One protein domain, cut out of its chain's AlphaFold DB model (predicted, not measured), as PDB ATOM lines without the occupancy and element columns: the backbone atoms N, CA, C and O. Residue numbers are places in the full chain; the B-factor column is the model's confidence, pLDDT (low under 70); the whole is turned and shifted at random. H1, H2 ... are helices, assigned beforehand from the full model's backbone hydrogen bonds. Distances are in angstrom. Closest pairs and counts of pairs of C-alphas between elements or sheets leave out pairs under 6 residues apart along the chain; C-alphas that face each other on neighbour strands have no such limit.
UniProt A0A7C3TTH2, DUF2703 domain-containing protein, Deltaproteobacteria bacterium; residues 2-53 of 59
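This is residues 2 to 53 of the 59 residues of the protein "DUF2703 domain-containing protein" of Deltaproteobacteria bacterium (UniProt A0A7C3TTH2). The printed part has little regular structure: two short helices, H1 and H2, lie far apart at the two ends of a long drawn-out link, and residues 31 to 53 wander in loops at the H2 end. Residues 6 to 12, of which 6 to 10 belong to H1, stick out from the rest. There are 52 residues with two named helices, H1 then H2, and no named strand; the class is all helix, with only 15 residues in named elements. The whole is loose, with a radius of gyration of the C-alphas of 13.2 A and spans of 35 by 24 by 16 A.

H1, residues 2 to 10, and H2, residues 25 to 30, are apart, with no C-alpha of the one within 8 A of the other. In both, every O i to N i+4 pair is within hydrogen-bond range. Residues 40 to 41 and 44 to 45 form a short antiparallel pairing.

H1 begins at C-alpha 2 (179.666, 124.082, 131.582) and measures 12.4 A from first to last C-alpha. H2 measures 8.8 A and ends at C-alpha 30 (171.537, 143.756, 147.482).

The C-alphas farthest apart, of Glu 10 and Arg 26, are 36.0 A apart. The H1 to H2 link is long, 14 residues. The printed part has no cut. Residues 51 to 53 of the model have pLDDT under 70.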
ATOM      1  N   GLU A   2     178.697 125.097 132.036       86.44
ATOM      2  CA  GLU A   2     179.666 124.082 131.582       86.44
ATOM      3  C   GLU A   2     181.047 124.663 131.216       86.44
ATOM      4  O   GLU A   2     182.067 124.167 131.688       86.44
ATOM      5  N   ALA A   3     181.084 125.784 130.485       88.75
ATOM      6  CA  ALA A   3     182.334 126.455 130.119       88.75
ATOM      7  C   ALA A   3     183.160 126.922 131.336       88.75
ATOM      8  O   ALA A   3     184.376 126.756 131.349       88.75
ATOM      9  N   ILE A   4     182.513 127.455 132.381       89.62
ATOM     10  CA  ILE A   4     183.200 127.919 133.601       89.62
ATOM     11  C   ILE A   4     183.826 126.731 134.336       89.62
ATOM     12  O   ILE A   4     184.994 126.785 134.709       89.62
ATOM     13  N   ARG A   5     183.070 125.634 134.498       91.62
ATOM     14  CA  ARG A   5     183.569 124.410 135.147       91.62
ATOM     15  C   ARG A   5     184.772 123.833 134.401       91.62
ATOM     16  O   ARG A   5     185.760 123.491 135.040       91.62
ATOM     17  N   LYS A   6     184.712 123.792 133.067       94.44
ATOM     18  CA  LYS A   6     185.819 123.321 132.227       94.44
ATOM     19  C   LYS A   6     187.086 124.161 132.416       94.44
ATOM     20  O   LYS A   6     188.159 123.603 132.602       94.44
ATOM     21  N   VAL A   7     186.963 125.490 132.424       94.75
ATOM     22  CA  VAL A   7     188.115 126.385 132.629       94.75
ATOM     23  C   VAL A   7     188.730 126.202 134.021       94.75
ATOM     24  O   VAL A   7     189.952 126.198 134.143       94.75
ATOM     25  N   LEU A   8     187.914 126.030 135.065       94.00
ATOM     26  CA  LEU A   8     188.419 125.784 136.422       94.00
ATOM     27  C   LEU A   8     189.208 124.471 136.512       94.00
ATOM     28  O   LEU A   8     190.283 124.456 137.111       94.00
ATOM     29  N   ASP A   9     188.718 123.410 135.866       94.00
ATOM     30  CA  ASP A   9     189.402 122.115 135.792       94.00
ATOM     31  C   ASP A   9     190.733 122.209 135.022       94.00
ATOM     32  O   ASP A   9     191.787 121.842 135.542       94.00
ATOM     33  N   GLU A  10     190.726 122.824 133.832       97.19
ATOM     34  CA  GLU A  10     191.933 123.047 133.019       97.19
ATOM     35  C   GLU A  10     193.008 123.853 133.762       97.19
ATOM     36  O   GLU A  10     194.208 123.629 133.582       97.19
ATOM     37  N   LYS A  11     192.590 124.803 134.606       95.94
ATOM     38  CA  LYS A  11     193.489 125.635 135.412       95.94
ATOM     39  C   LYS A  11     193.841 125.018 136.766       95.94
ATOM     40  O   LYS A  11     194.661 125.607 137.467       95.94
ATOM     41  N   ARG A  12     193.264 123.862 137.124       94.81
ATOM     42  CA  ARG A  12     193.364 123.243 138.460       94.81
ATOM     43  C   ARG A  12     193.079 124.249 139.578       94.81
ATOM     44  O   ARG A  12     193.777 124.286 140.590       94.81
ATOM     45  N   ALA A  13     192.093 125.110 139.353       94.00
ATOM     46  CA  ALA A  13     191.710 126.147 140.292       94.00
ATOM     47  C   ALA A  13     190.658 125.597 141.259       94.00
ATOM     48  O   ALA A  13     189.555 125.236 140.848       94.00
ATOM     49  N   GLU A  14     190.987 125.558 142.549       92.00
ATOM     50  CA  GLU A  14     190.014 125.247 143.594       92.00
ATOM     51  C   GLU A  14     189.056 126.434 143.766       92.00
ATOM     52  O   GLU A  14     189.450 127.508 144.223       92.00
ATOM     53  N   ALA A  15     187.796 126.255 143.363       90.50
ATOM     54  CA  ALA A  15     186.772 127.290 143.450       90.50
ATOM     55  C   ALA A  15     185.397 126.707 143.799       90.50
ATOM     56  O   ALA A  15     185.001 125.652 143.302       90.50
ATOM     57  N   GLU A  16     184.639 127.439 144.616       90.25
ATOM     58  CA  GLU A  16     183.229 127.161 144.881       90.25
ATOM     59  C   GLU A  16     182.357 127.935 143.885       90.25
ATOM     60  O   GLU A  16     182.449 129.157 143.774       90.25
ATOM     61  N   ILE A  17     181.482 127.228 143.170       88.06
ATOM     62  CA  ILE A  17     180.513 127.843 142.262       88.06
ATOM     63  C   ILE A  17     179.156 127.915 142.960       88.06
ATOM     64  O   ILE A  17     178.573 126.879 143.279       88.06
ATOM     65  N   ARG A  18     178.624 129.131 143.122       89.12
ATOM     66  CA  ARG A  18     177.254 129.375 143.594       89.12
ATOM     67  C   ARG A  18     176.426 130.005 142.485       89.12
ATOM     68  O   ARG A  18     176.776 131.067 141.979       89.12
ATOM     69  N   GLU A  19     175.324 129.357 142.132       88.75
ATOM     70  CA  GLU A  19     174.333 129.896 141.201       88.75
ATOM     71  C   GLU A  19     173.230 130.576 142.017       88.75
ATOM     72  O   GLU A  19     172.639 129.963 142.904       88.75
ATOM     73  N   ILE A  20     172.997 131.863 141.758       87.56
ATOM     74  CA  ILE A  20     171.986 132.670 142.445       87.56
ATOM     75  C   ILE A  20     171.075 133.241 141.367       87.56
ATOM     76  O   ILE A  20     171.532 133.988 140.504       87.56
ATOM     77  N   LEU A  21     169.799 132.866 141.402       88.12
ATOM     78  CA  LEU A  21     168.790 133.455 140.534       88.12
ATOM     79  C   LEU A  21     168.382 134.812 141.113       88.12
ATOM     80  O   LEU A  21     168.047 134.889 142.290       88.12
ATOM     81  N   ILE A  22     168.422 135.859 140.291       86.38
ATOM     82  CA  ILE A  22     167.947 137.198 140.645       86.38
ATOM     83  C   ILE A  22     166.620 137.399 139.916       86.38
ATOM     84  O   ILE A  22     166.598 137.394 138.684       86.38
ATOM     85  N   GLN A  23     165.520 137.514 140.655       87.12
ATOM     86  CA  GLN A  23     164.177 137.654 140.085       87.12
ATOM     87  C   GLN A  23     163.630 139.068 140.260       87.12
ATOM     88  O   GLN A  23     162.854 139.532 139.425       87.12
ATOM     89  N   GLU A  24     164.057 139.765 141.314       88.19
ATOM     90  CA  GLU A  24     163.548 141.086 141.660       88.19
ATOM     91  C   GLU A  24     164.647 142.150 141.719       88.19
ATOM     92  O   GLU A  24     165.808 141.890 142.045       88.19
ATOM     93  N   LYS A  25     164.260 143.404 141.458       84.69
ATOM     94  CA  LYS A  25     165.167 144.559 141.482       84.69
ATOM     95  C   LYS A  25     165.906 144.710 142.812       84.69
ATOM     96  O   LYS A  25     167.102 144.981 142.823       84.69
ATOM     97  N   ARG A  26     165.209 144.474 143.925       85.62
ATOM     98  CA  ARG A  26     165.798 144.531 145.266       85.62
ATOM     99  C   ARG A  26     166.932 143.516 145.438       85.62
ATOM    100  O   ARG A  26     167.970 143.856 145.994       85.62
ATOM    101  N   GLU A  27     166.761 142.293 144.940       85.81
ATOM    102  CA  GLU A  27     167.813 141.270 144.993       85.81
ATOM    103  C   GLU A  27     169.021 141.681 144.146       85.81
ATOM    104  O   GLU A  27     170.167 141.468 144.547       85.81
ATOM    105  N   ALA A  28     168.776 142.315 142.995       84.94
ATOM    106  CA  ALA A  28     169.840 142.858 142.163       84.94
ATOM    107  C   ALA A  28     170.614 143.968 142.891       84.94
ATOM    108  O   ALA A  28     171.839 143.980 142.836       84.94
ATOM    109  N   GLU A  29     169.937 144.860 143.617       84.69
ATOM    110  CA  GLU A  29     170.576 145.916 144.416       84.69
ATOM    111  C   GLU A  29     171.406 145.333 145.571       84.69
ATOM    112  O   GLU A  29     172.586 145.659 145.704       84.69
ATOM    113  N   GLU A  30     170.843 144.407 146.356       85.50
ATOM    114  CA  GLU A  30     171.537 143.756 147.482       85.50
ATOM    115  C   GLU A  30     172.777 142.964 147.030       85.50
ATOM    116  O   GLU A  30     173.774 142.876 147.751       85.50
ATOM    117  N   LYS A  31     172.742 142.390 145.822       82.69
ATOM    118  CA  LYS A  31     173.873 141.671 145.211       82.69
ATOM    119  C   LYS A  31     174.752 142.568 144.331       82.69
ATOM    120  O   LYS A  31     175.756 142.092 143.788       82.69
ATOM    121  N   ALA A  32     174.402 143.848 144.200       82.12
ATOM    122  CA  ALA A  32     175.009 144.808 143.284       82.12
ATOM    123  C   ALA A  32     175.174 144.234 141.857       82.12
ATOM    124  O   ALA A  32     176.240 144.309 141.249       82.12
ATOM    125  N   PHE A  33     174.135 143.575 141.354       83.88
ATOM    126  CA  PHE A  33     174.063 143.032 140.005       83.88
ATOM    127  C   PHE A  33     173.559 144.113 139.039       83.88
ATOM    128  O   PHE A  33     172.361 144.391 138.949       83.88
ATOM    129  N   PHE A  34     174.485 144.734 138.308       80.25
ATOM    130  CA  PHE A  34     174.188 145.862 137.418       80.25
ATOM    131  C   PHE A  34     173.713 145.435 136.021       80.25
ATOM    132  O   PHE A  34     173.170 146.243 135.277       80.25
ATOM    133  N   GLY A  35     173.851 144.152 135.679       76.00
ATOM    134  CA  GLY A  35     173.452 143.603 134.385       76.00
ATOM    135  C   GLY A  35     174.385 142.489 133.927       76.00
ATOM    136  O   GLY A  35     175.379 142.178 134.575       76.00
ATOM    137  N   SER A  36     174.066 141.846 132.809       76.25
ATOM    138  CA  SER A  36     174.960 140.850 132.212       76.25
ATOM    139  C   SER A  36     175.815 141.485 131.106       76.25
ATOM    140  O   SER A  36     175.236 142.172 130.261       76.25
ATOM    141  N   PRO A  37     177.133 141.208 131.035       75.00
ATOM    142  CA  PRO A  37     177.949 140.509 132.032       75.00
ATOM    143  C   PRO A  37     178.381 141.443 133.186       75.00
ATOM    144  O   PRO A  37     178.676 142.606 132.958       75.00
ATOM    145  N   THR A  38     178.465 140.919 134.414       80.00
ATOM    146  CA  THR A  38     179.078 141.583 135.588       80.00
ATOM    147  C   THR A  38     180.179 140.650 136.089       80.00
ATOM    148  O   THR A  38     179.888 139.498 136.432       80.00
ATOM    149  N   ILE A  39     181.436 141.102 136.129       84.00
ATOM    150  CA  ILE A  39     182.566 140.311 136.640       84.00
ATOM    151  C   ILE A  39     183.203 141.082 137.786       84.00
ATOM    152  O   ILE A  39     183.774 142.147 137.581       84.00
ATOM    153  N   LYS A  40     183.167 140.502 138.991       83.06
ATOM    154  CA  LYS A  40     183.736 141.125 140.188       83.06
ATOM    155  C   LYS A  40     184.960 140.388 140.700       83.06
ATOM    156  O   LYS A  40     184.946 139.166 140.833       83.06
ATOM    157  N   ILE A  41     185.983 141.144 141.080       81.19
ATOM    158  CA  ILE A  41     187.175 140.653 141.771       81.19
ATOM    159  C   ILE A  41     187.226 141.343 143.133       81.19
ATOM    160  O   ILE A  41     187.212 142.568 143.222       81.19
ATOM    161  N   ASN A  42     187.256 140.562 144.216       83.31
ATOM    162  CA  ASN A  42     187.218 141.080 145.594       83.31
ATOM    163  C   ASN A  42     186.042 142.044 145.854       83.31
ATOM    164  O   ASN A  42     186.184 143.051 146.545       83.31
ATOM    165  N   GLY A  43     184.878 141.745 145.268       80.88
ATOM    166  CA  GLY A  43     183.654 142.534 145.428       80.88
ATOM    167  C   GLY A  43     183.573 143.807 144.579       80.88
ATOM    168  O   GLY A  43     182.530 144.450 144.613       80.88
ATOM    169  N   ARG A  44     184.614 144.142 143.806       80.50
ATOM    170  CA  ARG A  44     184.630 145.290 142.886       80.50
ATOM    171  C   ARG A  44     184.456 144.832 141.456       80.50
ATOM    172  O   ARG A  44     185.069 143.831 141.080       80.50
ATOM    173  N   ASP A  45     183.658 145.552 140.682       85.00
ATOM    174  CA  ASP A  45     183.535 145.251 139.258       85.00
ATOM    175  C   ASP A  45     184.841 145.527 138.495       85.00
ATOM    176  O   ASP A  45     185.620 146.415 138.856       85.00
ATOM    177  N   LEU A  46     185.102 144.728 137.462       85.12
ATOM    178  CA  LEU A  46     186.231 144.913 136.554       85.12
ATOM    179  C   LEU A  46     186.065 146.185 135.707       85.12
ATOM    180  O   LEU A  46     187.064 146.813 135.354       85.12
ATOM    181  N   GLU A  47     184.823 146.585 135.434       82.75
ATOM    182  CA  GLU A  47     184.451 147.839 134.788       82.75
ATOM    183  C   GLU A  47     183.916 148.825 135.844       82.75
ATOM    184  O   GLU A  47     182.713 148.912 136.070       82.75
ATOM    185  N   PRO A  48     184.768 149.627 136.507       75.06
ATOM    186  CA  PRO A  48     184.361 150.457 137.651       75.06
ATOM    187  C   PRO A  48     183.310 151.528 137.311       75.06
ATOM    188  O   PRO A  48     182.708 152.126 138.200       75.06
ATOM    189  N   GLU A  49     183.091 151.814 136.027       78.75
ATOM    190  CA  GLU A  49     182.050 152.737 135.583       78.75
ATOM    191  C   GLU A  49     180.641 152.155 135.744       78.75
ATOM    192  O   GLU A  49     179.701 152.924 135.952       78.75
ATOM    193  N   VAL A  50     180.489 150.824 135.751       75.06
ATOM    194  CA  VAL A  50     179.183 150.173 135.951       75.06
ATOM    195  C   VAL A  50     178.662 150.344 137.375       75.06
ATOM    196  O   VAL A  50     177.458 150.415 137.578       75.06
ATOM    197  N   GLU A  51     179.544 150.525 138.362       69.94
ATOM    198  CA  GLU A  51     179.148 150.803 139.752       69.94
ATOM    199  C   GLU A  51     178.527 152.199 139.915       69.94
ATOM    200  O   GLU A  51     177.850 152.476 140.905       69.94
ATOM    201  N   LYS A  52     178.743 153.091 138.937       69.81
ATOM    202  CA  LYS A  52     178.116 154.418 138.887       69.81
ATOM    203  C   LYS A  52     176.733 154.376 138.235       69.81
ATOM    204  O   LYS A  52     176.033 155.389 138.243       69.81
ATOM    205  N   LEU A  53     176.331 153.239 137.662       66.38
ATOM    206  CA  LEU A  53     174.980 153.055 137.152       66.38
ATOM    207  C   LEU A  53     174.029 152.913 138.346       66.38
ATOM    208  O   LEU A  53     174.086 151.959 139.113       66.38
TER     209      LEU A  53